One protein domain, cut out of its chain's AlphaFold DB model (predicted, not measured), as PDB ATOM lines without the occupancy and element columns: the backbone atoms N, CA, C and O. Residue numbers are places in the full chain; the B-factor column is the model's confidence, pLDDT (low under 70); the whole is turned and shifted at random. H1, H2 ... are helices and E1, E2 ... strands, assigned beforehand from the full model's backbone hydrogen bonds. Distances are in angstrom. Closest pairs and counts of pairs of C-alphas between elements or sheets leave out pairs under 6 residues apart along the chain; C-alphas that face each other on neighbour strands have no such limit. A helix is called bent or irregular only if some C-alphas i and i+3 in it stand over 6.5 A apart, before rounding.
ATOM      1  N   ASP A   4      20.847 -23.657  11.946       72.00
ATOM      2  CA  ASP A   4      20.161 -22.820  10.956       72.00
ATOM      3  C   ASP A   4      20.844 -21.465  10.754       72.00
ATOM      4  O   ASP A   4      20.939 -20.976   9.630       72.00
ATOM      5  N   GLY A   5      21.405 -20.884  11.818       81.12
ATOM      6  CA  GLY A   5      22.161 -19.634  11.732       81.12
ATOM      7  C   GLY A   5      23.455 -19.787  10.930       81.12
ATOM      8  O   GLY A   5      23.799 -18.907  10.143       81.12
ATOM      9  N   ILE A   6      24.140 -20.928  11.070       83.12
ATOM     10  CA  ILE A   6      25.359 -21.239  10.306       83.12
ATOM     11  C   ILE A   6      25.031 -21.394   8.821       83.12
ATOM     12  O   ILE A   6      25.701 -20.799   7.983       83.12
ATOM     13  N   ASN A   7      23.980 -22.148   8.488       87.62
ATOM     14  CA  ASN A   7      23.585 -22.357   7.095       87.62
ATOM     15  C   ASN A   7      23.186 -21.039   6.410       87.62
ATOM     16  O   ASN A   7      23.618 -20.798   5.286       87.62
ATOM     17  N   LYS A   8      22.431 -20.165   7.090       90.25
ATOM     18  CA  LYS A   8      22.081 -18.833   6.563       90.25
ATOM     19  C   LYS A   8      23.307 -17.947   6.360       90.25
ATOM     20  O   LYS A   8      23.421 -17.294   5.331       90.25
ATOM     21  N   THR A   9      24.233 -17.957   7.318       89.62
ATOM     22  CA  THR A   9      25.497 -17.209   7.220       89.62
ATOM     23  C   THR A   9      26.308 -17.665   6.010       89.62
ATOM     24  O   THR A   9      26.734 -16.837   5.213       89.62
ATOM     25  N   ILE A  10      26.464 -18.982   5.830       91.94
ATOM     26  CA  ILE A  10      27.177 -19.559   4.683       91.94
ATOM     27  C   ILE A  10      26.478 -19.201   3.370       91.94
ATOM     28  O   ILE A  10      27.148 -18.811   2.421       91.94
ATOM     29  N   PHE A  11      25.147 -19.298   3.307       94.00
ATOM     30  CA  PHE A  11      24.394 -18.940   2.107       94.00
ATOM     31  C   PHE A  11      24.650 -17.487   1.687       94.00
ATOM     32  O   PHE A  11      25.056 -17.239   0.553       94.00
ATOM     33  N   TRP A  12      24.476 -16.536   2.610       94.88
ATOM     34  CA  TRP A  12      24.696 -15.116   2.330       94.88
ATOM     35  C   TRP A  12      26.159 -14.801   2.008       94.88
ATOM     36  O   TRP A  12      26.422 -14.007   1.109       94.88
ATOM     37  N   LEU A  13      27.107 -15.444   2.697       94.12
ATOM     38  CA  LEU A  13      28.532 -15.317   2.400       94.12
ATOM     39  C   LEU A  13      28.834 -15.762   0.965       94.12
ATOM     40  O   LEU A  13      29.421 -14.995   0.211       94.12
ATOM     41  N   LEU A  14      28.406 -16.964   0.570       95.12
ATOM     42  CA  LEU A  14      28.662 -17.495  -0.771       95.12
ATOM     43  C   LEU A  14      27.984 -16.660  -1.860       95.12
ATOM     44  O   LEU A  14      28.612 -16.367  -2.874       95.12
ATOM     45  N   LEU A  15      26.736 -16.234  -1.633       95.88
ATOM     46  CA  LEU A  15      26.021 -15.355  -2.554       95.88
ATOM     47  C   LEU A  15      26.780 -14.042  -2.764       95.88
ATOM     48  O   LEU A  15      27.000 -13.634  -3.904       95.88
ATOM     49  N   TYR A  16      27.209 -13.388  -1.681       95.56
ATOM     50  CA  TYR A  16      27.942 -12.137  -1.812       95.56
ATOM     51  C   TYR A  16      29.320 -12.314  -2.412       95.56
ATOM     52  O   TYR A  16      29.685 -11.488  -3.231       95.56
ATOM     53  N   ILE A  17      30.075 -13.353  -2.061       95.88
ATOM     54  CA  ILE A  17      31.391 -13.575  -2.667       95.88
ATOM     55  C   ILE A  17      31.258 -13.841  -4.164       95.88
ATOM     56  O   ILE A  17      32.007 -13.262  -4.941       95.88
ATOM     57  N   PHE A  18      30.257 -14.610  -4.594       96.81
ATOM     58  CA  PHE A  18      29.996 -14.814  -6.016       96.81
ATOM     59  C   PHE A  18      29.689 -13.497  -6.748       96.81
ATOM     60  O   PHE A  18      30.353 -13.166  -7.732       96.81
ATOM     61  N   LEU A  19      28.721 -12.718  -6.248       97.25
ATOM     62  CA  LEU A  19      28.334 -11.438  -6.857       97.25
ATOM     63  C   LEU A  19      29.479 -10.419  -6.825       97.25
ATOM     64  O   LEU A  19      29.740  -9.742  -7.814       97.25
ATOM     65  N   TYR A  20      30.178 -10.326  -5.698       97.69
ATOM     66  CA  TYR A  20      31.292  -9.411  -5.495       97.69
ATOM     67  C   TYR A  20      32.459  -9.726  -6.428       97.69
ATOM     68  O   TYR A  20      32.989  -8.822  -7.072       97.69
ATOM     69  N   SER A  21      32.827 -11.001  -6.554       97.38
ATOM     70  CA  SER A  21      33.869 -11.448  -7.475       97.38
ATOM     71  C   SER A  21      33.494 -11.145  -8.927       97.38
ATOM     72  O   SER A  21      34.319 -10.608  -9.662       97.38
ATOM     73  N   ALA A  22      32.242 -11.385  -9.333       97.44
ATOM     74  CA  ALA A  22      31.766 -11.027 -10.672       97.44
ATOM     75  C   ALA A  22      31.852  -9.511 -10.932       97.44
ATOM     76  O   ALA A  22      32.410  -9.086 -11.944       97.44
ATOM     77  N   CYS A  23      31.378  -8.687  -9.991       97.94
ATOM     78  CA  CYS A  23      31.502  -7.229 -10.068       97.94
ATOM     79  C   CYS A  23      32.965  -6.774 -10.122       97.94
ATOM     80  O   CYS A  23      33.291  -5.862 -10.876       97.94
ATOM     81  N   THR A  24      33.852  -7.429  -9.371       97.94
ATOM     82  CA  THR A  24      35.288  -7.128  -9.351       97.94
ATOM     83  C   THR A  24      35.930  -7.396 -10.712       97.94
ATOM     84  O   THR A  24      36.709  -6.574 -11.191       97.94
ATOM     85  N   VAL A  25      35.583  -8.508 -11.367       97.81
ATOM     86  CA  VAL A  25      36.058  -8.828 -12.724       97.81
ATOM     87  C   VAL A  25      35.567  -7.783 -13.728       97.81
ATOM     88  O   VAL A  25      36.367  -7.233 -14.481       97.81
ATOM     89  N   ILE A  26      34.269  -7.459 -13.712       97.19
ATOM     90  CA  ILE A  26      33.685  -6.442 -14.602       97.19
ATOM     91  C   ILE A  26      34.381  -5.091 -14.385       97.19
ATOM     92  O   ILE A  26      34.809  -4.445 -15.338       97.19
ATOM     93  N   ALA A  27      34.555  -4.680 -13.130       97.00
ATOM     94  CA  ALA A  27      35.208  -3.425 -12.796       97.00
ATOM     95  C   ALA A  27      36.678  -3.390 -13.248       97.00
ATOM     96  O   ALA A  27      37.135  -2.365 -13.750       97.00
ATOM     97  N   ASN A  28      37.405  -4.508 -13.144       96.19
ATOM     98  CA  ASN A  28      38.774  -4.614 -13.650       96.19
ATOM     99  C   ASN A  28      38.870  -4.384 -15.160       96.19
ATOM    100  O   ASN A  28      39.815  -3.725 -15.598       96.19
ATOM    101  N   LEU A  29      37.911  -4.917 -15.921       94.50
ATOM    102  CA  LEU A  29      37.910  -4.885 -17.384       94.50
ATOM    103  C   LEU A  29      37.452  -3.549 -17.966       94.50
ATOM    104  O   LEU A  29      37.985  -3.119 -18.983       94.50
ATOM    105  N   TYR A  30      36.470  -2.902 -17.336       95.75
ATOM    106  CA  TYR A  30      35.773  -1.774 -17.958       95.75
ATOM    107  C   TYR A  30      36.008  -0.424 -17.281       95.75
ATOM    108  O   TYR A  30      35.724   0.604 -17.891       95.75
ATOM    109  N   LEU A  31      36.502  -0.386 -16.038       96.50
ATOM    110  CA  LEU A  31      36.650   0.880 -15.317       96.50
ATOM    111  C   LEU A  31      38.087   1.416 -15.376       96.50
ATOM    112  O   LEU A  31      39.039   0.678 -15.099       96.50
ATOM    113  N   PRO A  32      38.268   2.716 -15.676       96.06
ATOM    114  CA  PRO A  32      39.585   3.334 -15.709       96.06
ATOM    115  C   PRO A  32      40.146   3.529 -14.295       96.06
ATOM    116  O   PRO A  32      39.404   3.778 -13.342       96.06
ATOM    117  N   ASN A  33      41.478   3.515 -14.169       95.31
ATOM    118  CA  ASN A  33      42.173   3.683 -12.884       95.31
ATOM    119  C   ASN A  33      41.773   4.967 -12.140       95.31
ATOM    120  O   ASN A  33      41.634   4.937 -10.919       95.31
ATOM    121  N   LEU A  34      41.528   6.069 -12.862       96.62
ATOM    122  CA  LEU A  34      41.087   7.335 -12.266       96.62
ATOM    123  C   LEU A  34      39.716   7.214 -11.582       96.62
ATOM    124  O   LEU A  34      39.516   7.753 -10.494       96.62
ATOM    125  N   LEU A  35      38.776   6.486 -12.188       96.69
ATOM    126  CA  LEU A  35      37.467   6.252 -11.578       96.69
ATOM    127  C   LEU A  35      37.601   5.326 -10.365       96.69
ATOM    128  O   LEU A  35      37.011   5.603  -9.323       96.69
ATOM    129  N   LEU A  36      38.418   4.271 -10.486       97.00
ATOM    130  CA  LEU A  36      38.671   3.322  -9.401       97.00
ATOM    131  C   LEU A  36      39.206   4.018  -8.145       97.00
ATOM    132  O   LEU A  36      38.641   3.845  -7.065       97.00
ATOM    133  N   ILE A  37      40.233   4.864  -8.282       96.94
ATOM    134  CA  ILE A  37      40.798   5.591  -7.139       96.94
ATOM    135  C   ILE A  37      39.835   6.653  -6.595       96.94
ATOM    136  O   ILE A  37      39.673   6.753  -5.383       96.94
ATOM    137  N   THR A  38      39.147   7.408  -7.460       96.81
ATOM    138  CA  THR A  38      38.241   8.488  -7.025       96.81
ATOM    139  C   THR A  38      37.072   7.928  -6.216       96.81
ATOM    140  O   THR A  38      36.800   8.381  -5.101       96.81
ATOM    141  N   VAL A  39      36.414   6.887  -6.736       96.44
ATOM    142  CA  VAL A  39      35.311   6.222  -6.032       96.44
ATOM    143  C   VAL A  39      35.833   5.504  -4.788       96.44
ATOM    144  O   VAL A  39      35.250   5.659  -3.718       96.44
ATOM    145  N   GLY A  40      36.967   4.801  -4.884       96.38
ATOM    146  CA  GLY A  40      37.585   4.105  -3.756       96.38
ATOM    147  C   GLY A  40      37.898   5.035  -2.581       96.38
ATOM    148  O   GLY A  40      37.434   4.795  -1.468       96.38
ATOM    149  N   VAL A  41      38.612   6.139  -2.819       96.94
ATOM    150  CA  VAL A  41      38.974   7.120  -1.779       96.94
ATOM    151  C   VAL A  41      37.735   7.790  -1.187       96.94
ATOM    152  O   VAL A  41      37.617   7.871   0.037       96.94
ATOM    153  N   SER A  42      36.779   8.216  -2.021       97.06
ATOM    154  CA  SER A  42      35.526   8.811  -1.531       97.06
ATOM    155  C   SER A  42      34.738   7.838  -0.639       97.06
ATOM    156  O   SER A  42      34.224   8.220   0.414       97.06
ATOM    157  N   GLY A  43      34.734   6.553  -0.999       96.06
ATOM    158  CA  GLY A  43      34.138   5.481  -0.217       96.06
ATOM    159  C   GLY A  43      34.866   5.205   1.102       96.06
ATOM    160  O   GLY A  43      34.211   5.014   2.126       96.06
ATOM    161  N   ILE A  44      36.204   5.240   1.127       95.69
ATOM    162  CA  ILE A  44      36.982   5.115   2.373       95.69
ATOM    163  C   ILE A  44      36.688   6.284   3.321       95.69
ATOM    164  O   ILE A  44      36.457   6.057   4.511       95.69
ATOM    165  N   ILE A  45      36.619   7.517   2.806       96.62
ATOM    166  CA  ILE A  45      36.223   8.695   3.593       96.62
ATOM    167  C   ILE A  45      34.826   8.483   4.188       96.62
ATOM    168  O   ILE A  45      34.626   8.704   5.383       96.62
ATOM    169  N   TYR A  46      33.877   7.984   3.389       95.19
ATOM    170  CA  TYR A  46      32.541   7.645   3.869       95.19
ATOM    171  C   TYR A  46      32.561   6.572   4.970       95.19
ATOM    172  O   TYR A  46      31.888   6.743   5.988       95.19
ATOM    173  N   ILE A  47      33.338   5.491   4.819       94.88
ATOM    174  CA  ILE A  47      33.455   4.435   5.840       94.88
ATOM    175  C   ILE A  47      33.974   5.021   7.155       94.88
ATOM    176  O   ILE A  47      33.378   4.771   8.203       94.88
ATOM    177  N   ILE A  48      35.039   5.830   7.108       94.38
ATOM    178  CA  ILE A  48      35.615   6.489   8.289       94.38
ATOM    179  C   ILE A  48      34.578   7.418   8.931       94.38
ATOM    180  O   ILE A  48      34.343   7.344  10.140       94.38
ATOM    181  N   PHE A  49      33.898   8.239   8.127       93.50
ATOM    182  CA  PHE A  49      32.866   9.145   8.619       93.50
ATOM    183  C   PHE A  49      31.716   8.384   9.298       93.50
ATOM    184  O   PHE A  49      31.315   8.695  10.422       93.50
ATOM    185  N   ASN A  50      31.223   7.320   8.662       91.88
ATOM    186  CA  ASN A  50      30.177   6.463   9.209       91.88
ATOM    187  C   ASN A  50      30.623   5.734  10.489       91.88
ATOM    188  O   ASN A  50      29.817   5.538  11.403       91.88
ATOM    189  N   LEU A  51      31.895   5.344  10.584       90.62
ATOM    190  CA  LEU A  51      32.429   4.644  11.746       90.62
ATOM    191  C   LEU A  51      32.411   5.535  12.992       90.62
ATOM    192  O   LEU A  51      31.867   5.115  14.018       90.62
ATOM    193  N   PHE A  52      32.936   6.759  12.874       89.75
ATOM    194  CA  PHE A  52      33.200   7.642  14.014       89.75
ATOM    195  C   PHE A  52      32.108   8.681  14.292       89.75
ATOM    196  O   PHE A  52      31.889   9.009  15.454       89.75
ATOM    197  N   PHE A  53      31.402   9.175  13.270       89.69
ATOM    198  CA  PHE A  53      30.503  10.328  13.421       89.69
ATOM    199  C   PHE A  53      29.016   9.975  13.329       89.69
ATOM    200  O   PHE A  53      28.182  10.664  13.915       89.69
ATOM    201  N   ILE A  54      28.650   8.898  12.630       87.44
ATOM    202  CA  ILE A  54      27.240   8.502  12.496       87.44
ATOM    203  C   ILE A  54      26.836   7.594  13.669       87.44
ATOM    204  O   ILE A  54      27.476   6.566  13.886       87.44
ATOM    205  N   PRO A  55      25.755   7.881  14.417       88.44
ATOM    206  CA  PRO A  55      25.276   6.991  15.471       88.44
ATOM    207  C   PRO A  55      24.910   5.604  14.939       88.44
ATOM    208  O   PRO A  55      24.353   5.460  13.847       88.44
ATOM    209  N   TYR A  56      25.194   4.566  15.725       89.06
ATOM    210  CA  TYR A  56      24.827   3.198  15.370       89.06
ATOM    211  C   TYR A  56      23.302   3.065  15.229       89.06
ATOM    212  O   TYR A  56      22.555   3.318  16.172       89.06
ATOM    213  N   LYS A  57      22.847   2.632  14.047       89.00
ATOM    214  CA  LYS A  57      21.450   2.273  13.771       89.00
ATOM    215  C   LYS A  57      21.423   0.957  13.007       89.00
ATOM    216  O   LYS A  57      21.937   0.891  11.893       89.00
ATOM    217  N   ARG A  58      20.803  -0.071  13.597       86.38
ATOM    218  CA  ARG A  58      20.751  -1.430  13.030       86.38
ATOM    219  C   ARG A  58      20.191  -1.440  11.606       86.38
ATOM    220  O   ARG A  58      20.766  -2.072  10.735       86.38
ATOM    221  N   GLU A  59      19.120  -0.693  11.366       85.31
ATOM    222  CA  GLU A  59      18.439  -0.593  10.066       85.31
ATOM    223  C   GLU A  59      19.357  -0.103   8.937       85.31
ATOM    224  O   GLU A  59      19.193  -0.492   7.785       85.31
ATOM    225  N   LYS A  60      20.365   0.716   9.269       89.81
ATOM    226  CA  LYS A  60      21.316   1.254   8.291       89.81
ATOM    227  C   LYS A  60      22.470   0.301   7.982       89.81
ATOM    228  O   LYS A  60      23.163   0.513   6.996       89.81
ATOM    229  N   LEU A  61      22.690  -0.738   8.793       92.50
ATOM    230  CA  LEU A  61      23.848  -1.627   8.641       92.50
ATOM    231  C   LEU A  61      23.838  -2.395   7.321       92.50
ATOM    232  O   LEU A  61      24.896  -2.596   6.741       92.50
ATOM    233  N   PHE A  62      22.661  -2.789   6.829       93.56
ATOM    234  CA  PHE A  62      22.544  -3.473   5.540       93.56
ATOM    235  C   PHE A  62      23.058  -2.593   4.394       93.56
ATOM    236  O   PHE A  62      23.979  -2.964   3.671       93.56
ATOM    237  N   VAL A  63      22.505  -1.383   4.287       92.88
ATOM    238  CA  VAL A  63      22.830  -0.424   3.226       92.88
ATOM    239  C   VAL A  63      24.275   0.063   3.350       92.88
ATOM    240  O   VAL A  63      25.019   0.046   2.372       92.88
ATOM    241  N   ASN A  64      24.707   0.430   4.560       93.50
ATOM    242  CA  ASN A  64      26.082   0.864   4.808       93.50
ATOM    243  C   ASN A  64      27.087  -0.266   4.549       93.50
ATOM    244  O   ASN A  64      28.190   0.001   4.081       93.50
ATOM    245  N   GLY A  65      26.702  -1.518   4.817       94.38
ATOM    246  CA  GLY A  65      27.483  -2.705   4.486       94.38
ATOM    247  C   GLY A  65      27.719  -2.829   2.982       94.38
ATOM    248  O   GLY A  65      28.857  -3.002   2.557       94.38
ATOM    249  N   ILE A  66      26.674  -2.663   2.165       94.94
ATOM    250  CA  ILE A  66      26.787  -2.697   0.696       94.94
ATOM    251  C   ILE A  66      27.676  -1.556   0.186       94.94
ATOM    252  O   ILE A  66      28.596  -1.805  -0.592       94.94
ATOM    253  N   PHE A  67      27.455  -0.320   0.645       94.69
ATOM    254  CA  PHE A  67      28.303   0.813   0.254       94.69
ATOM    255  C   PHE A  67      29.760   0.614   0.669       94.69
ATOM    256  O   PHE A  67      30.661   0.904  -0.113       94.69
ATOM    257  N   GLY A  68      29.993   0.087   1.871       95.94
ATOM    258  CA  GLY A  68      31.332  -0.215   2.354       95.94
ATOM    259  C   GLY A  68      32.020  -1.298   1.526       95.94
ATOM    260  O   GLY A  68      33.167  -1.112   1.134       95.94
ATOM    261  N   ALA A  69      31.308  -2.378   1.180       96.88
ATOM    262  CA  ALA A  69      31.814  -3.438   0.309       96.88
ATOM    263  C   ALA A  69      32.215  -2.892  -1.069       96.88
ATOM    264  O   ALA A  69      33.308  -3.174  -1.558       96.88
ATOM    265  N   LEU A  70      31.355  -2.070  -1.679       96.75
ATOM    266  CA  LEU A  70      31.656  -1.425  -2.954       96.75
ATOM    267  C   LEU A  70      32.875  -0.508  -2.823       96.75
ATOM    268  O   LEU A  70      33.813  -0.651  -3.596       96.75
ATOM    269  N   ALA A  71      32.921   0.366  -1.817       97.00
ATOM    270  CA  ALA A  71      34.062   1.250  -1.577       97.00
ATOM    271  C   ALA A  71      35.394   0.486  -1.499       97.00
ATOM    272  O   ALA A  71      36.356   0.849  -2.182       97.00
ATOM    273  N   VAL A  72      35.437  -0.605  -0.724       97.75
ATOM    274  CA  VAL A  72      36.648  -1.429  -0.626       97.75
ATOM    275  C   VAL A  72      36.944  -2.224  -1.900       97.75
ATOM    276  O   VAL A  72      38.105  -2.502  -2.169       97.75
ATOM    277  N   MET A  73      35.937  -2.525  -2.728       98.38
ATOM    278  CA  MET A  73      36.142  -3.109  -4.060       98.38
ATOM    279  C   MET A  73      36.911  -2.152  -4.960       98.38
ATOM    280  O   MET A  73      37.934  -2.526  -5.517       98.38
ATOM    281  N   PHE A  74      36.456  -0.903  -5.074       98.19
ATOM    282  CA  PHE A  74      37.083   0.092  -5.946       98.19
ATOM    283  C   PHE A  74      38.545   0.351  -5.561       98.19
ATOM    284  O   PHE A  74      39.428   0.288  -6.419       98.19
ATOM    285  N   ILE A  75      38.816   0.577  -4.271       97.88
ATOM    286  CA  ILE A  75      40.192   0.794  -3.805       97.88
ATOM    287  C   ILE A  75      41.025  -0.492  -3.862       97.88
ATOM    288  O   ILE A  75      42.199  -0.429  -4.208       97.88
ATOM    289  N   GLY A  76      40.432  -1.656  -3.584       97.94
ATOM    290  CA  GLY A  76      41.112  -2.946  -3.661       97.94
ATOM    291  C   GLY A  76      41.531  -3.293  -5.082       97.94
ATOM    292  O   GLY A  76      42.652  -3.743  -5.293       97.94
ATOM    293  N   ILE A  77      40.677  -3.001  -6.066       98.19
ATOM    294  CA  ILE A  77      41.029  -3.147  -7.478       98.19
ATOM    295  C   ILE A  77      42.183  -2.226  -7.838       98.19
ATOM    296  O   ILE A  77      43.165  -2.674  -8.430       98.19
ATOM    297  N   TRP A  78      42.076  -0.946  -7.476       97.88
ATOM    298  CA  TRP A  78      43.128   0.017  -7.769       97.88
ATOM    299  C   TRP A  78      44.467  -0.417  -7.161       97.88
ATOM    300  O   TRP A  78      45.449  -0.495  -7.892       97.88
ATOM    301  N   LEU A  79      44.485  -0.780  -5.872       97.00
ATOM    302  CA  LEU A  79      45.674  -1.282  -5.177       97.00
ATOM    303  C   LEU A  79      46.231  -2.540  -5.841       97.00
ATOM    304  O   LEU A  79      47.420  -2.587  -6.132       97.00
ATOM    305  N   GLY A  80      45.388  -3.537  -6.124       96.12
ATOM    306  CA  GLY A  80      45.823  -4.784  -6.752       96.12
ATOM    307  C   GLY A  80      46.473  -4.569  -8.120       96.12
ATOM    308  O   GLY A  80      47.445  -5.240  -8.432       96.12
ATOM    309  N   LYS A  81      46.011  -3.583  -8.902       95.25
ATOM    310  CA  LYS A  81      46.642  -3.208 -10.180       95.25
ATOM    311  C   LYS A  81      47.992  -2.491 -10.029       95.25
ATOM    312  O   LYS A  81      48.729  -2.437 -11.006       95.25
ATOM    313  N   GLN A  82      48.292  -1.895  -8.869       94.69
ATOM    314  CA  GLN A  82      49.567  -1.198  -8.621       94.69
ATOM    315  C   GLN A  82      50.653  -2.106  -8.033       94.69
ATOM    316  O   GLN A  82      51.824  -1.735  -8.035       94.69
ATOM    317  N   LEU A  83      50.271  -3.252  -7.470       94.19
ATOM    318  CA  LEU A  83      51.195  -4.173  -6.824       94.19
ATOM    319  C   LEU A  83      51.794  -5.127  -7.852       94.19
ATOM    320  O   LEU A  83      51.099  -5.582  -8.755       94.19
ATOM    321  N   ASP A  84      53.064  -5.478  -7.675       94.00
ATOM    322  CA  ASP A  84      53.637  -6.636  -8.351       94.00
ATOM    323  C   ASP A  84      53.119  -7.946  -7.724       94.00
ATOM    324  O   ASP A  84      52.427  -7.970  -6.692       94.00
ATOM    325  N   LEU A  85      53.419  -9.067  -8.380       92.06
ATOM    326  CA  LEU A  85      52.959 -10.378  -7.933       92.06
ATOM    327  C   LEU A  85      53.515 -10.726  -6.545       92.06
ATOM    328  O   LEU A  85      52.773 -11.205  -5.685       92.06
ATOM    329  N   GLU A  86      54.804 -10.459  -6.319       93.31
ATOM    330  CA  GLU A  86      55.483 -10.751  -5.055       93.31
ATOM    331  C   GLU A  86      54.871  -9.970  -3.891       93.31
ATOM    332  O   GLU A  86      54.568 -10.563  -2.851       93.31
ATOM    333  N   SER A  87      54.603  -8.673  -4.065       94.12
ATOM    334  CA  SER A  87      53.939  -7.854  -3.047       94.12
ATOM    335  C   SER A  87      52.502  -8.306  -2.823       94.12
ATOM    336  O   SER A  87      52.057  -8.369  -1.676       94.12
ATOM    337  N   THR A  88      51.774  -8.672  -3.882       93.75
ATOM    338  CA  THR A  88      50.392  -9.164  -3.768       93.75
ATOM    339  C   THR A  88      50.323 -10.444  -2.931       93.75
ATOM    340  O   THR A  88      49.518 -10.540  -1.997       93.75
ATOM    341  N   ILE A  89      51.202 -11.411  -3.214       95.00
ATOM    342  CA  ILE A  89      51.304 -12.664  -2.455       95.00
ATOM    343  C   ILE A  89      51.786 -12.388  -1.027       95.00
ATOM    344  O   ILE A  89      51.216 -12.933  -0.083       95.00
ATOM    345  N   SER A  90      52.780 -11.517  -0.845       95.19
ATOM    346  CA  SER A  90      53.335 -11.180   0.473       95.19
ATOM    347  C   SER A  90      52.296 -10.529   1.385       95.19
ATOM    348  O   SER A  90      52.133 -10.946   2.532       95.19
ATOM    349  N   ILE A  91      51.536  -9.555   0.873       93.31
ATOM    350  CA  ILE A  91      50.432  -8.928   1.609       93.31
ATOM    351  C   ILE A  91      49.383  -9.982   1.969       93.31
ATOM    352  O   ILE A  91      48.976 -10.057   3.127       93.31
ATOM    353  N   GLY A  92      48.988 -10.835   1.017       92.62
ATOM    354  CA  GLY A  92      48.050 -11.927   1.282       92.62
ATOM    355  C   GLY A  92      48.539 -12.877   2.381       92.62
ATOM    356  O   GLY A  92      47.795 -13.167   3.318       92.62
ATOM    357  N   ALA A  93      49.814 -13.272   2.349       94.69
ATOM    358  CA  ALA A  93      50.415 -14.149   3.348       94.69
ATOM    359  C   ALA A  93      50.435 -13.510   4.744       94.69
ATOM    360  O   ALA A  93      50.086 -14.164   5.732       94.69
ATOM    361  N   VAL A  94      50.794 -12.224   4.841       93.38
ATOM    362  CA  VAL A  94      50.779 -11.472   6.105       93.38
ATOM    363  C   VAL A  94      49.362 -11.393   6.665       93.38
ATOM    364  O   VAL A  94      49.153 -11.667   7.846       93.38
ATOM    365  N   VAL A  95      48.380 -11.075   5.824       90.62
ATOM    366  CA  VAL A  95      46.971 -10.962   6.219       90.62
ATOM    367  C   VAL A  95      46.429 -12.294   6.708       90.62
ATOM    368  O   VAL A  95      45.863 -12.357   7.798       90.62
ATOM    369  N   THR A  96      46.656 -13.371   5.958       91.38
ATOM    370  CA  THR A  96      46.248 -14.718   6.365       91.38
ATOM    371  C   THR A  96      46.922 -15.140   7.665       91.38
ATOM    372  O   THR A  96      46.280 -15.712   8.545       91.38
ATOM    373  N   THR A  97      48.196 -14.794   7.849       90.38
ATOM    374  CA  THR A  97      48.910 -15.046   9.104       90.38
ATOM    375  C   THR A  97      48.300 -14.257  10.264       90.38
ATOM    376  O   THR A  97      48.064 -14.822  11.331       90.38
ATOM    377  N   MET A  98      47.989 -12.972  10.071       87.25
ATOM    378  CA  MET A  98      47.322 -12.146  11.085       87.25
ATOM    379  C   MET A  98      45.937 -12.687  11.446       87.25
ATOM    380  O   MET A  98      45.570 -12.704  12.624       87.25
ATOM    381  N   ASP A  99      45.190 -13.163  10.453       85.44
ATOM    382  CA  ASP A  99      43.888 -13.792  10.640       85.44
ATOM    383  C   ASP A  99      44.026 -15.071  11.483       85.44
ATOM    384  O   ASP A  99      43.365 -15.192  12.513       85.44
ATOM    385  N   ILE A 100      44.985 -15.956  11.180       87.81
ATOM    386  CA  ILE A 100      45.297 -17.137  12.010       87.81
ATOM    387  C   ILE A 100      45.673 -16.731  13.443       87.81
ATOM    388  O   ILE A 100      45.135 -17.282  14.410       87.81
ATOM    389  N   ILE A 101      46.566 -15.748  13.599       85.94
ATOM    390  CA  ILE A 101      47.013 -15.261  14.912       85.94
ATOM    391  C   ILE A 101      45.831 -14.731  15.728       85.94
ATOM    392  O   ILE A 101      45.815 -14.925  16.947       85.94
ATOM    393  N   SER A 102      44.824 -14.124  15.093       81.81
ATOM    394  CA  SER A 102      43.641 -13.588  15.775       81.81
ATOM    395  C   SER A 102      42.850 -14.653  16.555       81.81
ATOM    396  O   SER A 102      42.265 -14.341  17.595       81.81
ATOM    397  N   PHE A 103      42.930 -15.926  16.143       76.62
ATOM    398  CA  PHE A 103      42.308 -17.068  16.830       76.62
ATOM    399  C   PHE A 103      43.184 -17.684  17.935       76.62
ATOM    400  O   PHE A 103      42.727 -18.554  18.684       76.62
ATOM    401  N   THR A 104      44.428 -17.227  18.090       80.69
ATOM    402  CA  THR A 104      45.339 -17.675  19.154       80.69
ATOM    403  C   THR A 104      45.162 -16.865  20.445       80.69
ATOM    404  O   THR A 104      44.542 -15.800  20.472       80.69
ATOM    405  N   LYS A 105      45.756 -17.325  21.560       72.62
ATOM    406  CA  LYS A 105      45.738 -16.580  22.838       72.62
ATOM    407  C   LYS A 105      46.374 -15.185  22.718       72.62
ATOM    408  O   LYS A 105      45.923 -14.266  23.402       72.62
ATOM    409  N   ILE A 106      47.378 -15.031  21.851       74.06
ATOM    410  CA  ILE A 106      48.091 -13.768  21.595       74.06
ATOM    411  C   ILE A 106      47.200 -12.797  20.803       74.06
ATOM    412  O   ILE A 106      47.198 -11.595  21.075       74.06
ATOM    413  N   GLY A 107      46.356 -13.332  19.913       68.00
ATOM    414  CA  GLY A 107      45.406 -12.591  19.079       68.00
ATOM    415  C   GLY A 107      44.489 -11.634  19.842       68.00
ATOM    416  O   GLY A 107      44.121 -10.587  19.312       68.00
ATOM    417  N   LYS A 108      44.202 -11.913  21.122       70.00
ATOM    418  CA  LYS A 108      43.387 -11.055  22.003       70.00
ATOM    419  C   LYS A 108      43.951  -9.646  22.223       70.00
ATOM    420  O   LYS A 108      43.209  -8.774  22.661       70.00
ATOM    421  N   ARG A 109      45.244  -9.424  21.956       74.31
ATOM    422  CA  ARG A 109      45.907  -8.115  22.097       74.31
ATOM    423  C   ARG A 109      45.993  -7.327  20.784       74.31
ATOM    424  O   ARG A 109      46.517  -6.220  20.781       74.31
ATOM    425  N   THR A 110      45.502  -7.881  19.677       74.25
ATOM    426  CA  THR A 110      45.572  -7.233  18.359       74.25
ATOM    427  C   THR A 110      44.565  -6.089  18.225       74.25
ATOM    428  O   THR A 110      43.531  -6.059  18.899       74.25
ATOM    429  N   VAL A 111      44.836  -5.164  17.297       73.56
ATOM    430  CA  VAL A 111      43.897  -4.087  16.939       73.56
ATOM    431  C   VAL A 111      42.562  -4.667  16.466       73.56
ATOM    432  O   VAL A 111      41.514  -4.168  16.869       73.56
ATOM    433  N   ASN A 112      42.592  -5.769  15.706       73.00
ATOM    434  CA  ASN A 112      41.391  -6.483  15.275       73.00
ATOM    435  C   ASN A 112      40.555  -6.963  16.476       73.00
ATOM    436  O   ASN A 112      39.365  -6.677  16.557       73.00
ATOM    437  N   ALA A 113      41.179  -7.598  17.475       73.25
ATOM    438  CA  ALA A 113      40.477  -8.020  18.690       73.25
ATOM    439  C   ALA A 113      39.893  -6.836  19.481       73.25
ATOM    440  O   ALA A 113      38.780  -6.928  20.004       73.25
ATOM    441  N   LYS A 114      40.602  -5.701  19.532       76.75
ATOM    442  CA  LYS A 114      40.103  -4.478  20.175       76.75
ATOM    443  C   LYS A 114      38.908  -3.890  19.417       76.75
ATOM    444  O   LYS A 114      37.913  -3.545  20.052       76.75
ATOM    445  N   ALA A 115      38.953  -3.845  18.086       72.62
ATOM    446  CA  ALA A 115      37.832  -3.404  17.255       72.62
ATOM    447  C   ALA A 115      36.612  -4.335  17.397       72.62
ATOM    448  O   ALA A 115      35.505  -3.860  17.640       72.62
ATOM    449  N   MET A 116      36.832  -5.653  17.358       75.12
ATOM    450  CA  MET A 116      35.809  -6.688  17.565       75.12
ATOM    451  C   MET A 116      35.168  -6.624  18.959       75.12
ATOM    452  O   MET A 116      33.990  -6.944  19.115       75.12
ATOM    453  N   SER A 117      35.916  -6.193  19.984       78.62
ATOM    454  CA  SER A 117      35.379  -6.035  21.342       78.62
ATOM    455  C   SER A 117      34.335  -4.916  21.444       78.62
ATOM    456  O   SER A 117      33.403  -5.008  22.247       78.62
ATOM    457  N   ASN A 118      34.427  -3.892  20.586       85.88
ATOM    458  CA  ASN A 118      33.398  -2.870  20.468       85.88
ATOM    459  C   ASN A 118      32.344  -3.316  19.449       85.88
ATOM    460  O   ASN A 118      32.465  -3.073  18.250       85.88
ATOM    461  N   LYS A 119      31.263  -3.919  19.952       84.38
ATOM    462  CA  LYS A 119      30.162  -4.453  19.132       84.38
ATOM    463  C   LYS A 119      29.597  -3.444  18.127       84.38
ATOM    464  O   LYS A 119      29.201  -3.848  17.041       84.38
ATOM    465  N   THR A 120      29.560  -2.153  18.467       87.00
ATOM    466  CA  THR A 120      29.012  -1.114  17.577       87.00
ATOM    467  C   THR A 120      29.942  -0.804  16.408       87.00
ATOM    468  O   THR A 120      29.477  -0.669  15.279       87.00
ATOM    469  N   VAL A 121      31.249  -0.735  16.669       86.19
ATOM    470  CA  VAL A 121      32.290  -0.513  15.657       86.19
ATOM    471  C   VAL A 121      32.408  -1.743  14.772       86.19
ATOM    472  O   VAL A 121      32.321  -1.617  13.555       86.19
ATOM    473  N   ALA A 122      32.510  -2.928  15.379       86.56
ATOM    474  CA  ALA A 122      32.559  -4.193  14.661       86.56
ATOM    475  C   ALA A 122      31.370  -4.317  13.706       86.56
ATOM    476  O   ALA A 122      31.566  -4.503  12.512       86.56
ATOM    477  N   ALA A 123      30.145  -4.101  14.195       88.94
ATOM    478  CA  ALA A 123      28.948  -4.215  13.373       88.94
ATOM    479  C   ALA A 123      28.914  -3.249  12.177       88.94
ATOM    480  O   ALA A 123      28.325  -3.565  11.156       88.94
ATOM    481  N   LYS A 124      29.558  -2.081  12.251       92.88
ATOM    482  CA  LYS A 124      29.629  -1.151  11.112       92.88
ATOM    483  C   LYS A 124      30.644  -1.552  10.038       92.88
ATOM    484  O   LYS A 124      30.640  -0.941   8.974       92.88
ATOM    485  N   LEU A 125      31.511  -2.522  10.323       92.44
ATOM    486  CA  LEU A 125      32.570  -2.997   9.427       92.44
ATOM    487  C   LEU A 125      32.236  -4.342   8.762       92.44
ATOM    488  O   LEU A 125      33.074  -4.886   8.045       92.44
ATOM    489  N   PHE A 126      31.035  -4.874   9.000       93.25
ATOM    490  CA  PHE A 126      30.532  -6.090   8.365       93.25
ATOM    491  C   PHE A 126      29.541  -5.777   7.248       93.25
ATOM    492  O   PHE A 126      28.783  -4.806   7.304       93.25
ATOM    493  N   VAL A 127      29.508  -6.671   6.266       94.69
ATOM    494  CA  VAL A 127      28.411  -6.766   5.302       94.69
ATOM    495  C   VAL A 127      27.353  -7.720   5.855       94.69
ATOM    496  O   VAL A 127      27.669  -8.685   6.556       94.69
ATOM    497  N   TYR A 128      26.083  -7.435   5.567       95.06
ATOM    498  CA  TYR A 128      24.953  -8.196   6.092       95.06
ATOM    499  C   TYR A 128      24.031  -8.656   4.977       95.06
ATOM    500  O   TYR A 128      23.689  -7.867   4.109       95.06
ATOM    501  N   GLY A 129      23.570  -9.900   5.059       93.38
ATOM    502  CA  GLY A 129      22.373 -10.369   4.371       93.38
ATOM    503  C   GLY A 129      21.098  -9.926   5.088       93.38
ATOM    504  O   GLY A 129      21.124  -9.658   6.294       93.38
ATOM    505  N   LEU A 130      19.979  -9.873   4.363       92.25
ATOM    506  CA  LEU A 130      18.680  -9.434   4.882       92.25
ATOM    507  C   LEU A 130      17.613 -10.520   4.704       92.25
ATOM    508  O   LEU A 130      17.231 -10.858   3.587       92.25
ATOM    509  N   GLU A 131      17.094 -11.042   5.812       90.62
ATOM    510  CA  GLU A 131      15.996 -12.017   5.818       90.62
ATOM    511  C   GLU A 131      14.614 -11.336   5.898       90.62
ATOM    512  O   GLU A 131      14.502 -10.182   6.317       90.62
ATOM    513  N   LYS A 132      13.537 -12.085   5.592       80.44
ATOM    514  CA  LYS A 132      12.134 -11.609   5.480       80.44
ATOM    515  C   LYS A 132      11.577 -10.819   6.683       80.44
ATOM    516  O   LYS A 132      10.608 -10.094   6.515       80.44
ATOM    517  N   ASN A 133      12.205 -10.898   7.859       81.69
ATOM    518  CA  ASN A 133      11.785 -10.183   9.076       81.69
ATOM    519  C   ASN A 133      12.725  -9.019   9.454       81.69
ATOM    520  O   ASN A 133      12.808  -8.646  10.623       81.69
ATOM    521  N   GLY A 134      13.527  -8.511   8.513       81.44
ATOM    522  CA  GLY A 134      14.549  -7.496   8.805       81.44
ATOM    523  C   GLY A 134      15.725  -8.033   9.631       81.44
ATOM    524  O   GLY A 134      16.509  -7.274  10.205       81.44
ATOM    525  N   MET A 135      15.852  -9.360   9.732       88.88
ATOM    526  CA  MET A 135      16.951  -9.995  10.450       88.88
ATOM    527  C   MET A 135      18.219  -9.912   9.601       88.88
ATOM    528  O   MET A 135      18.288 -10.477   8.511       88.88
ATOM    529  N   LEU A 136      19.215  -9.213  10.139       91.38
ATOM    530  CA  LEU A 136      20.535  -9.081   9.538       91.38
ATOM    531  C   LEU A 136      21.414 -10.288   9.859       91.38
ATOM    532  O   LEU A 136      21.594 -10.625  11.032       91.38
ATOM    533  N   ILE A 137      21.982 -10.891   8.819       91.56
ATOM    534  CA  ILE A 137      22.907 -12.023   8.914       91.56
ATOM    535  C   ILE A 137      24.306 -11.529   8.525       91.56
ATOM    536  O   ILE A 137      24.498 -11.187   7.362       91.56
ATOM    537  N   PRO A 138      25.274 -11.434   9.455       89.94
ATOM    538  CA  PRO A 138      26.622 -10.987   9.112       89.94
ATOM    539  C   PRO A 138      27.282 -11.984   8.156       89.94
ATOM    540  O   PRO A 138      27.142 -13.190   8.349       89.94
ATOM    541  N   THR A 139      28.004 -11.490   7.154       90.25
ATOM    542  CA  THR A 139      28.783 -12.325   6.232       90.25
ATOM    543  C   THR A 139      30.269 -12.247   6.572       90.25
ATOM    544  O   THR A 139      30.746 -13.028   7.392       90.25
ATOM    545  N   CYS A 140      30.992 -11.290   5.997       89.38
ATOM    546  CA  CYS A 140      32.403 -11.030   6.256       89.38
ATOM    547  C   CYS A 140      32.678  -9.523   6.358       89.38
ATOM    548  O   CYS A 140      31.795  -8.688   6.116       89.38
ATOM    549  N   GLY A 141      33.877  -9.186   6.834       92.31
ATOM    550  CA  GLY A 141      34.266  -7.804   7.078       92.31
ATOM    551  C   GLY A 141      34.694  -7.099   5.795       92.31
ATOM    552  O   GLY A 141      35.102  -7.738   4.828       92.31
ATOM    553  N   PHE A 142      34.685  -5.766   5.796       94.75
ATOM    554  CA  PHE A 142      35.222  -4.977   4.679       94.75
ATOM    555  C   PHE A 142      36.680  -5.326   4.348       94.75
ATOM    556  O   PHE A 142      37.070  -5.254   3.189       94.75
ATOM    557  N   GLY A 143      37.473  -5.743   5.342       92.50
ATOM    558  CA  GLY A 143      38.839  -6.218   5.119       92.50
ATOM    559  C   GLY A 143      38.897  -7.437   4.198       92.50
ATOM    560  O   GLY A 143      39.668  -7.434   3.250       92.50
ATOM    561  N   ASP A 144      38.041  -8.438   4.411       91.88
ATOM    562  CA  ASP A 144      38.027  -9.647   3.577       91.88
ATOM    563  C   ASP A 144      37.679  -9.301   2.122       91.88
ATOM    564  O   ASP A 144      38.383  -9.701   1.199       91.88
ATOM    565  N   TYR A 145      36.649  -8.470   1.920       95.94
ATOM    566  CA  TYR A 145      36.268  -7.966   0.597       95.94
ATOM    567  C   TYR A 145      37.397  -7.180  -0.083       95.94
ATOM    568  O   TYR A 145      37.667  -7.412  -1.262       95.94
ATOM    569  N   LEU A 146      38.091  -6.307   0.658       96.94
ATOM    570  CA  LEU A 146      39.259  -5.580   0.157       96.94
ATOM    571  C   LEU A 146      40.312  -6.548  -0.395       96.94
ATOM    572  O   LEU A 146      40.776  -6.370  -1.520       96.94
ATOM    573  N   TYR A 147      40.660  -7.585   0.369       95.38
ATOM    574  CA  TYR A 147      41.682  -8.544  -0.043       95.38
ATOM    575  C   TYR A 147      41.236  -9.408  -1.216       95.38
ATOM    576  O   TYR A 147      42.026  -9.616  -2.131       95.38
ATOM    577  N   TYR A 148      39.973  -9.836  -1.268       96.19
ATOM    578  CA  TYR A 148      39.450 -10.543  -2.439       96.19
ATOM    579  C   TYR A 148      39.524  -9.682  -3.702       96.19
ATOM    580  O   TYR A 148      39.954 -10.172  -4.748       96.19
ATOM    581  N   ALA A 149      39.183  -8.393  -3.611       97.81
ATOM    582  CA  ALA A 149      39.316  -7.473  -4.735       97.81
ATOM    583  C   ALA A 149      40.781  -7.284  -5.153       97.81
ATOM    584  O   ALA A 149      41.087  -7.348  -6.346       97.81
ATOM    585  N   MET A 150      41.691  -7.109  -4.190       97.56
ATOM    586  CA  MET A 150      43.129  -6.993  -4.450       97.56
ATOM    587  C   MET A 150      43.690  -8.246  -5.121       97.56
ATOM    588  O   MET A 150      44.395  -8.133  -6.115       97.56
ATOM    589  N   TRP A 151      43.342  -9.436  -4.636       96.50
ATOM    590  CA  TRP A 151      43.790 -10.711  -5.193       96.50
ATOM    591  C   TRP A 151      43.232 -10.975  -6.593       96.50
ATOM    592  O   TRP A 151      43.955 -11.385  -7.494       96.50
ATOM    593  N   ILE A 152      41.961 -10.683  -6.852       97.25
ATOM    594  CA  ILE A 152      41.448 -10.799  -8.224       97.25
ATOM    595  C   ILE A 152      42.198  -9.825  -9.142       97.25
ATOM    596  O   ILE A 152      42.576 -10.190 -10.253       97.25
ATOM    597  N   SER A 153      42.481  -8.614  -8.666       97.12
ATOM    598  CA  SER A 153      43.075  -7.551  -9.484       97.12
ATOM    599  C   SER A 153      44.585  -7.689  -9.676       97.12
ATOM    600  O   SER A 153      45.088  -7.307 -10.726       97.12
ATOM    601  N   GLY A 154      45.299  -8.311  -8.734       94.56
ATOM    602  CA  GLY A 154      46.729  -8.627  -8.853       94.56
ATOM    603  C   GLY A 154      47.051  -9.564 -10.022       94.56
ATOM    604  O   GLY A 154      48.176  -9.585 -10.515       94.56
ATOM    605  N   THR A 155      46.038 -10.258 -10.557       93.50
ATOM    606  CA  THR A 155      46.129 -10.999 -11.825       93.50
ATOM    607  C   THR A 155      46.634 -10.134 -12.977       93.50
ATOM    608  O   THR A 155      47.265 -10.663 -13.887       93.50
ATOM    609  N   HIS A 156      46.401  -8.816 -12.931       91.62
ATOM    610  CA  HIS A 156      46.805  -7.874 -13.972       91.62
ATOM    611  C   HIS A 156      48.294  -7.966 -14.335       91.62
ATOM    612  O   HIS A 156      48.639  -7.795 -15.502       91.62
ATOM    613  N   VAL A 157      49.148  -8.279 -13.352       88.94
ATOM    614  CA  VAL A 157      50.603  -8.440 -13.517       88.94
ATOM    615  C   VAL A 157      50.950  -9.652 -14.383       88.94
ATOM    616  O   VAL A 157      51.940  -9.634 -15.105       88.94
ATOM    617  N   LEU A 158      50.134 -10.706 -14.314       88.69
ATOM    618  CA  LEU A 158      50.332 -11.956 -15.049       88.69
ATOM    619  C   LEU A 158      49.617 -11.946 -16.401       88.69
ATOM    620  O   LEU A 158      50.123 -12.474 -17.384       88.69
ATOM    621  N   SER A 159      48.409 -11.389 -16.450       87.12
ATOM    622  CA  SER A 159      47.576 -11.371 -17.644       87.12
ATOM    623  C   SER A 159      46.502 -10.297 -17.537       87.12
ATOM    624  O   SER A 159      45.824 -10.153 -16.521       87.12
ATOM    625  N   SER A 160      46.286  -9.580 -18.638       81.94
ATOM    626  CA  SER A 160      45.171  -8.633 -18.771       81.94
ATOM    627  C   SER A 160      43.921  -9.253 -19.409       81.94
ATOM    628  O   SER A 160      42.952  -8.546 -19.675       81.94
ATOM    629  N   SER A 161      43.915 -10.567 -19.654       90.56
ATOM    630  CA  SER A 161      42.756 -11.267 -20.215       90.56
ATOM    631  C   SER A 161      41.619 -11.382 -19.200       90.56
ATOM    632  O   SER A 161      41.828 -11.780 -18.051       90.56
ATOM    633  N   GLY A 162      40.385 -11.136 -19.649       91.50
ATOM    634  CA  GLY A 162      39.182 -11.362 -18.842       91.50
ATOM    635  C   GLY A 162      39.066 -12.788 -18.309       91.50
ATOM    636  O   GLY A 162      38.617 -12.977 -17.183       91.50
ATOM    637  N   ILE A 163      39.549 -13.783 -19.058       93.69
ATOM    638  CA  ILE A 163      39.532 -15.189 -18.629       93.69
ATOM    639  C   ILE A 163      40.419 -15.397 -17.395       93.69
ATOM    640  O   ILE A 163      40.027 -16.117 -16.481       93.69
ATOM    641  N   SER A 164      41.575 -14.731 -17.322       94.81
ATOM    642  CA  SER A 164      42.478 -14.834 -16.171       94.81
ATOM    643  C   SER A 164      41.843 -14.239 -14.912       94.81
ATOM    644  O   SER A 164      41.857 -14.879 -13.863       94.81
ATOM    645  N   TYR A 165      41.195 -13.073 -15.020       96.38
ATOM    646  CA  TYR A 165      40.436 -12.494 -13.906       96.38
ATOM    647  C   TYR A 165      39.286 -13.400 -13.452       96.38
ATOM    648  O   TYR A 165      39.107 -13.605 -12.252       96.38
ATOM    649  N   VAL A 166      38.525 -13.973 -14.397       97.19
ATOM    650  CA  VAL A 166      37.448 -14.933 -14.094       97.19
ATOM    651  C   VAL A 166      38.001 -16.169 -13.385       97.19
ATOM    652  O   VAL A 166      37.398 -16.634 -12.422       97.19
ATOM    653  N   PHE A 167      39.153 -16.683 -13.817       97.00
ATOM    654  CA  PHE A 167      39.783 -17.846 -13.203       97.00
ATOM    655  C   PHE A 167      40.208 -17.576 -11.754       97.00
ATOM    656  O   PHE A 167      39.881 -18.362 -10.863       97.00
ATOM    657  N   VAL A 168      40.855 -16.441 -11.479       97.12
ATOM    658  CA  VAL A 168      41.238 -16.080 -10.103       97.12
ATOM    659  C   VAL A 168      40.004 -15.815  -9.235       97.12
ATOM    660  O   VAL A 168      39.920 -16.320  -8.116       97.12
ATOM    661  N   ALA A 169      38.995 -15.117  -9.762       97.75
ATOM    662  CA  ALA A 169      37.707 -14.924  -9.095       97.75
ATOM    663  C   ALA A 169      37.014 -16.255  -8.751       97.75
ATOM    664  O   ALA A 169      36.492 -16.426  -7.646       97.75
ATOM    665  N   PHE A 170      37.047 -17.223  -9.668       97.62
ATOM    666  CA  PHE A 170      36.554 -18.576  -9.428       97.62
ATOM    667  C   PHE A 170      37.328 -19.266  -8.299       97.62
ATOM    668  O   PHE A 170      36.713 -19.850  -7.407       97.62
ATOM    669  N   MET A 171      38.656 -19.144  -8.273       97.94
ATOM    670  CA  MET A 171      39.491 -19.745  -7.229       97.94
ATOM    671  C   MET A 171      39.251 -19.121  -5.845       97.94
ATOM    672  O   MET A 171      39.216 -19.852  -4.853       97.94
ATOM    673  N   VAL A 172      38.969 -17.816  -5.760       97.25
ATOM    674  CA  VAL A 172      38.502 -17.170  -4.515       97.25
ATOM    675  C   VAL A 172      37.177 -17.783  -4.038       97.25
ATOM    676  O   VAL A 172      37.028 -18.112  -2.855       97.25
ATOM    677  N   CYS A 173      36.220 -18.002  -4.948       96.75
ATOM    678  CA  CYS A 173      34.950 -18.660  -4.629       96.75
ATOM    679  C   CYS A 173      35.158 -20.108  -4.150       96.75
ATOM    680  O   CYS A 173      34.594 -20.496  -3.127       96.75
ATOM    681  N   VAL A 174      35.999 -20.893  -4.834       97.50
ATOM    682  CA  VAL A 174      36.342 -22.272  -4.440       97.50
ATOM    683  C   VAL A 174      36.962 -22.302  -3.044       97.50
ATOM    684  O   VAL A 174      36.494 -23.052  -2.184       97.50
ATOM    685  N   GLY A 175      37.949 -21.444  -2.776       97.00
ATOM    686  CA  GLY A 175      38.559 -21.336  -1.453       97.00
ATOM    687  C   GLY A 175      37.532 -20.989  -0.371       97.00
ATOM    688  O   GLY A 175      37.517 -21.605   0.692       97.00
ATOM    689  N   THR A 176      36.590 -20.090  -0.668       95.31
ATOM    690  CA  THR A 176      35.494 -19.726   0.250       95.31
ATOM    691  C   THR A 176      34.516 -20.885   0.497       95.31
ATOM    692  O   THR A 176      33.997 -21.047   1.608       95.31
ATOM    693  N   ILE A 177      34.267 -21.738  -0.498       96.12
ATOM    694  CA  ILE A 177      33.447 -22.948  -0.335       96.12
ATOM    695  C   ILE A 177      34.152 -23.948   0.589       96.12
ATOM    696  O   ILE A 177      33.540 -24.425   1.548       96.12
ATOM    697  N   ILE A 178      35.442 -24.222   0.361       95.81
ATOM    698  CA  ILE A 178      36.249 -25.125   1.202       95.81
ATOM    699  C   ILE A 178      36.285 -24.616   2.650       95.81
ATOM    700  O   ILE A 178      36.035 -25.370   3.598       95.81
ATOM    701  N   GLN A 179      36.513 -23.314   2.817       93.50
ATOM    702  CA  GLN A 179      36.436 -22.600   4.087       93.50
ATOM    703  C   GLN A 179      35.086 -22.822   4.783       93.50
ATOM    704  O   GLN A 179      35.036 -23.219   5.949       93.50
ATOM    705  N   SER A 180      33.982 -22.630   4.063       92.25
ATOM    706  CA  SER A 180      32.624 -22.765   4.598       92.25
ATOM    707  C   SER A 180      32.296 -24.200   5.019       92.25
ATOM    708  O   SER A 180      31.699 -24.419   6.077       92.25
ATOM    709  N   ILE A 181      32.718 -25.196   4.230       92.44
ATOM    710  CA  ILE A 181      32.578 -26.622   4.567       92.44
ATOM    711  C   ILE A 181      33.372 -26.941   5.839       92.44
ATOM    712  O   ILE A 181      32.848 -27.590   6.750       92.44
ATOM    713  N   THR A 182      34.603 -26.433   5.935       91.12
ATOM    714  CA  THR A 182      35.471 -26.611   7.106       91.12
ATOM    715  C   THR A 182      34.833 -26.013   8.358       91.12
ATOM    716  O   THR A 182      34.699 -26.705   9.368       91.12
ATOM    717  N   VAL A 183      34.338 -24.772   8.283       89.06
ATOM    718  CA  VAL A 183      33.611 -24.110   9.381       89.06
ATOM    719  C   VAL A 183      32.389 -24.923   9.793       89.06
ATOM    720  O   VAL A 183      32.192 -25.183  10.980       89.06
ATOM    721  N   LYS A 184      31.579 -25.380   8.834       89.00
ATOM    722  CA  LYS A 184      30.384 -26.185   9.118       89.00
ATOM    723  C   LYS A 184      30.737 -27.504   9.806       89.00
ATOM    724  O   LYS A 184      30.026 -27.911  10.724       89.00
ATOM    725  N   SER A 185      31.830 -28.150   9.413       88.81
ATOM    726  CA  SER A 185      32.315 -29.377  10.049       88.81
ATOM    727  C   SER A 185      32.819 -29.121  11.475       88.81
ATOM    728  O   SER A 185      32.360 -29.762  12.422       88.81
ATOM    729  N   LEU A 186      33.694 -28.125  11.654       87.38
ATOM    730  CA  LEU A 186      34.304 -27.793  12.945       87.38
ATOM    731  C   LEU A 186      33.310 -27.212  13.954       87.38
ATOM    732  O   LEU A 186      33.446 -27.466  15.147       87.38
ATOM    733  N   SER A 187      32.276 -26.510  13.490       85.56
ATOM    734  CA  SER A 187      31.223 -25.940  14.342       85.56
ATOM    735  C   SER A 187      30.419 -26.970  15.140       85.56
ATOM    736  O   SER A 187      29.714 -26.595  16.074       85.56
ATOM    737  N   LYS A 188      30.513 -28.258  14.781       85.12
ATOM    738  CA  LYS A 188      29.885 -29.363  15.514       85.12
ATOM    739  C   LYS A 188      30.674 -29.776  16.762       85.12
ATOM    740  O   LYS A 188      30.146 -30.550  17.550       85.12
ATOM    741  N   LYS A 189      31.925 -29.327  16.913       84.31
ATOM    742  CA  LYS A 189      32.798 -29.678  18.041       84.31
ATOM    743  C   LYS A 189      32.594 -28.718  19.211       84.31
ATOM    744  O   LYS A 189      32.483 -27.504  19.015       84.31
ATOM    745  N   ASP A 190      32.630 -29.257  20.426       77.31
ATOM    746  CA  ASP A 190      32.559 -28.457  21.645       77.31
ATOM    747  C   ASP A 190      33.758 -27.508  21.756       77.31
ATOM    748  O   ASP A 190      34.900 -27.855  21.451       77.31
ATOM    749  N   GLY A 191      33.491 -26.266  22.166       74.12
ATOM    750  CA  GLY A 191      34.523 -25.240  22.314       74.12
ATOM    751  C   GLY A 191      34.997 -24.586  21.010       74.12
ATOM    752  O   GLY A 191      35.975 -23.835  21.051       74.12
ATOM    753  N   PHE A 192      34.324 -24.809  19.871       78.56
ATOM    754  CA  PHE A 192      34.618 -24.096  18.623       78.56
ATOM    755  C   PHE A 192      34.415 -22.578  18.780       78.56
ATOM    756  O   PHE A 192      33.332 -22.113  19.135       78.56
ATOM    757  N   LYS A 193      35.467 -21.800  18.493       70.75
ATOM    758  CA  LYS A 193      35.482 -20.327  18.625       70.75
ATOM    759  C   LYS A 193      35.456 -19.585  17.285       70.75
ATOM    760  O   LYS A 193      35.366 -18.363  17.282       70.75
ATOM    761  N   GLY A 194      35.517 -20.316  16.174       76.12
ATOM    762  CA  GLY A 194      35.623 -19.790  14.815       76.12
ATOM    763  C   GLY A 194      36.841 -20.354  14.080       76.12
ATOM    764  O   GLY A 194      37.561 -21.199  14.617       76.12
ATOM    765  N   PHE A 195      37.028 -19.923  12.836       81.81
ATOM    766  CA  PHE A 195      38.107 -20.374  11.959       81.81
ATOM    767  C   PHE A 195      38.568 -19.194  11.077       81.81
ATOM    768  O   PHE A 195      37.699 -18.420  10.666       81.81
ATOM    769  N   PRO A 196      39.879 -19.035  10.797       82.50
ATOM    770  CA  PRO A 196      40.418 -17.873  10.079       82.50
ATOM    771  C   PRO A 196      39.882 -17.793   8.653       82.50
ATOM    772  O   PRO A 196      40.123 -18.714   7.880       82.50
ATOM    773  N   GLY A 197      39.146 -16.727   8.328       81.06
ATOM    774  CA  GLY A 197      38.341 -16.548   7.112       81.06
ATOM    775  C   GLY A 197      39.110 -16.560   5.789       81.06
ATOM    776  O   GLY A 197      38.535 -16.906   4.759       81.06
ATOM    777  N   THR A 198      40.394 -16.213   5.820       87.31
ATOM    778  CA  THR A 198      41.188 -15.893   4.620       87.31
ATOM    779  C   THR A 198      42.064 -17.036   4.106       87.31
ATOM    780  O   THR A 198      42.553 -16.958   2.983       87.31
ATOM    781  N   VAL A 199      42.247 -18.114   4.880       91.69
ATOM    782  CA  VAL A 199      43.247 -19.165   4.600       91.69
ATOM    783  C   VAL A 199      43.003 -19.873   3.271       91.69
ATOM    784  O   VAL A 199      43.865 -19.851   2.395       91.69
ATOM    785  N   PHE A 200      41.841 -20.510   3.100       95.44
ATOM    786  CA  PHE A 200      41.563 -21.249   1.866       95.44
ATOM    787  C   PHE A 200      41.377 -20.333   0.644       95.44
ATOM    788  O   PHE A 200      41.942 -20.658  -0.399       95.44
ATOM    789  N   PRO A 201      40.663 -19.188   0.733       95.56
ATOM    790  CA  PRO A 201      40.622 -18.212  -0.359       95.56
ATOM    791  C   PRO A 201      42.011 -17.764  -0.834       95.56
ATOM    792  O   PRO A 201      42.263 -17.736  -2.040       95.56
ATOM    793  N   PHE A 202      42.932 -17.479   0.093       96.38
ATOM    794  CA  PHE A 202      44.296 -17.079  -0.247       96.38
ATOM    795  C   PHE A 202      45.073 -18.209  -0.928       96.38
ATOM    796  O   PHE A 202      45.616 -18.010  -2.011       96.38
ATOM    797  N   LEU A 203      45.077 -19.415  -0.348       96.69
ATOM    798  CA  LEU A 203      45.790 -20.562  -0.923       96.69
ATOM    799  C   LEU A 203      45.300 -20.894  -2.338       96.69
ATOM    800  O   LEU A 203      46.110 -21.121  -3.234       96.69
ATOM    801  N   CYS A 204      43.984 -20.869  -2.568       97.44
ATOM    802  CA  CYS A 204      43.416 -21.068  -3.900       97.44
ATOM    803  C   CYS A 204      43.830 -19.959  -4.879       97.44
ATOM    804  O   CYS A 204      44.115 -20.252  -6.037       97.44
ATOM    805  N   THR A 205      43.916 -18.708  -4.423       96.44
ATOM    806  CA  THR A 205      44.408 -17.585  -5.240       96.44
ATOM    807  C   THR A 205      45.875 -17.783  -5.628       96.44
ATOM    808  O   THR A 205      46.217 -17.649  -6.798       96.44
ATOM    809  N   VAL A 206      46.741 -18.159  -4.681       96.38
ATOM    810  CA  VAL A 206      48.165 -18.419  -4.957       96.38
ATOM    811  C   VAL A 206      48.329 -19.554  -5.967       96.38
ATOM    812  O   VAL A 206      49.122 -19.435  -6.898       96.38
ATOM    813  N   LEU A 207      47.541 -20.627  -5.841       96.38
ATOM    814  CA  LEU A 207      47.512 -21.701  -6.839       96.38
ATOM    815  C   LEU A 207      47.081 -21.184  -8.218       96.38
ATOM    816  O   LEU A 207      47.669 -21.572  -9.222       96.38
ATOM    817  N   ALA A 208      46.090 -20.290  -8.274       96.12
ATOM    818  CA  ALA A 208      45.645 -19.681  -9.523       96.12
ATOM    819  C   ALA A 208      46.762 -18.864 -10.188       96.12
ATOM    820  O   ALA A 208      47.014 -19.017 -11.381       96.12
ATOM    821  N   TYR A 209      47.465 -18.039  -9.409       95.75
ATOM    822  CA  TYR A 209      48.615 -17.277  -9.890       95.75
ATOM    823  C   TYR A 209      49.741 -18.173 -10.379       95.75
ATOM    824  O   TYR A 209      50.309 -17.898 -11.428       95.75
ATOM    825  N   PHE A 210      50.034 -19.258  -9.662       94.19
ATOM    826  CA  PHE A 210      51.033 -20.229 -10.088       94.19
ATOM    827  C   PHE A 210      50.659 -20.823 -11.451       94.19
ATOM    828  O   PHE A 210      51.459 -20.772 -12.377       94.19
ATOM    829  N   VAL A 211      49.419 -21.295 -11.623       94.19
ATOM    830  CA  VAL A 211      48.943 -21.826 -12.915       94.19
ATOM    831  C   VAL A 211      49.075 -20.790 -14.034       94.19
ATOM    832  O   VAL A 211      49.566 -21.122 -15.107       94.19
ATOM    833  N   LEU A 212      48.675 -19.539 -13.786       93.38
ATOM    834  CA  LEU A 212      48.772 -18.473 -14.784       93.38
ATOM    835  C   LEU A 212      50.225 -18.115 -15.119       93.38
ATOM    836  O   LEU A 212      50.539 -17.914 -16.286       93.38
ATOM    837  N   TYR A 213      51.118 -18.084 -14.130       90.88
ATOM    838  CA  TYR A 213      52.538 -17.794 -14.328       90.88
ATOM    839  C   TYR A 213      53.202 -18.798 -15.284       90.88
ATOM    840  O   TYR A 213      53.911 -18.393 -16.201       90.88
ATOM    841  N   TYR A 214      52.907 -20.095 -15.141       87.06
ATOM    842  CA  TYR A 214      53.439 -21.147 -16.025       87.06
ATOM    843  C   TYR A 214      52.718 -21.281 -17.374       87.06
ATOM    844  O   TYR A 214      53.168 -22.050 -18.213       87.06
ATOM    845  N   GLN A 215      51.600 -20.585 -17.591       79.94
ATOM    846  CA  GLN A 215      50.958 -20.501 -18.911       79.94
ATOM    847  C   GLN A 215      51.489 -19.334 -19.754       79.94
ATOM    848  O   GLN A 215      51.239 -19.293 -20.956       79.94
ATOM    849  N   VAL A 216      52.153 -18.364 -19.116       63.09
ATOM    850  CA  VAL A 216      52.721 -17.168 -19.758       63.09
ATOM    851  C   VAL A 216      54.195 -17.374 -20.147       63.09
ATOM    852  O   VAL A 216      54.672 -16.696 -21.056       63.09
ATOM    853  N   LEU A 217      54.892 -18.307 -19.486       52.19
ATOM    854  CA  LEU A 217      56.220 -18.822 -19.857       52.19
ATOM    855  C   LEU A 217      56.116 -19.924 -20.918       52.19
ATOM    856  O   LEU A 217      57.002 -19.950 -21.800       52.19
TER     857      LEU A 217
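AT A GLANCE: This is residues 4 to 217 of the 217 residues of an uncharacterized protein of Eubacterium sp. AM46-8 (UniProt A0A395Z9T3). A bundle of helices has H8 in its middle, ringed by H1, H3, H4, H10 and H9, with H2 packed outside on H3. In line with H8, the small strand hairpin E1 E2 sits between H1 and H3, and short H5, H6 and H7 lie at that end. The printed part has 214 residues, ordered H1 to H7, E1, E2, H8, H9, H10; the sheet E1 - E2 is antiparallel, and the class is mostly helix. It is compact, with a radius of gyration of the C-alphas of 17.0 A, and rounded, with spans of 49 by 40 by 36 A.

IN THESE COORDINATES: Find C-alpha 4 at (20.161, -22.820, 10.956); from there H1 runs 39.0 A through residues 4 to 30. H2, residues 33 to 52, measures 28.6 A. H3, residues 58 to 82, measures 36.0 A, kinks by 28 degrees near residue 65 and is only just irregular, C-alphas 59 and 62 being 6.8 A apart. H4 is residues 85 to 102, 25.7 A. Short H5, 106 to 109, H6, 111 to 117, and H7, 119 to 124, lead to E1, 126 to 130, and E2, 136 to 141. H8, 142 to 157, begins at (35.222, -4.977, 4.679) and measures 24.1 A; H9, 162 to 186, measures 36.1 A. H10, 199 to 216, ends 26.2 A on at (52.721, -17.168, -19.758).

HOW THE PARTS SIT: Start at the hub, H8. It touches H3 at a shallow tilt of 24 degrees, closest at C-alphas 150 and 80, 4.2 A. Residues 20 to 28 of H1 touch it, closest at C-alphas 24 and 149, 6.1 A. Residues 85 to 92 of H4 touch it, closest at C-alphas 88 and 154, 6.3 A. H8 and H9 form a helical hairpin, closest at C-alphas 152 and 168, 5.6 A. H9 and H10 form another, closest at C-alphas 175 and 201, 3.9 A. H8 and H10 only just touch, with 3 pairs of C-alphas within 8 A, closest 151 and 205, 6.9 A. H2 and H3 form a helical hairpin, closest at C-alphas 40 and 75, 4.2 A; H2 and H8 are apart. In the hairpin E1 and E2, look for N 129 and O 137 at 2.8 A, within hydrogen-bond range. H5 touches no helix; H6 and H7 only just touch, only at the corner, with 3 pairs. Every O i to N i+4 pair is within range in H1, H2, H4, H6, H7, H9 and H10; H3 has 19 of 21, H8 9 of 12, and H5 is too short for one.

THE WHOLE: The C-alphas of Asn 133 and Leu 217, the two farthest apart, are 53.7 A apart. The printed part has no cut; the H9 to H10 link, residues 187 to 198, is long. Mean pLDDT of the printed part is 90.7; look for values under 70 at residues 107, 216 and 217.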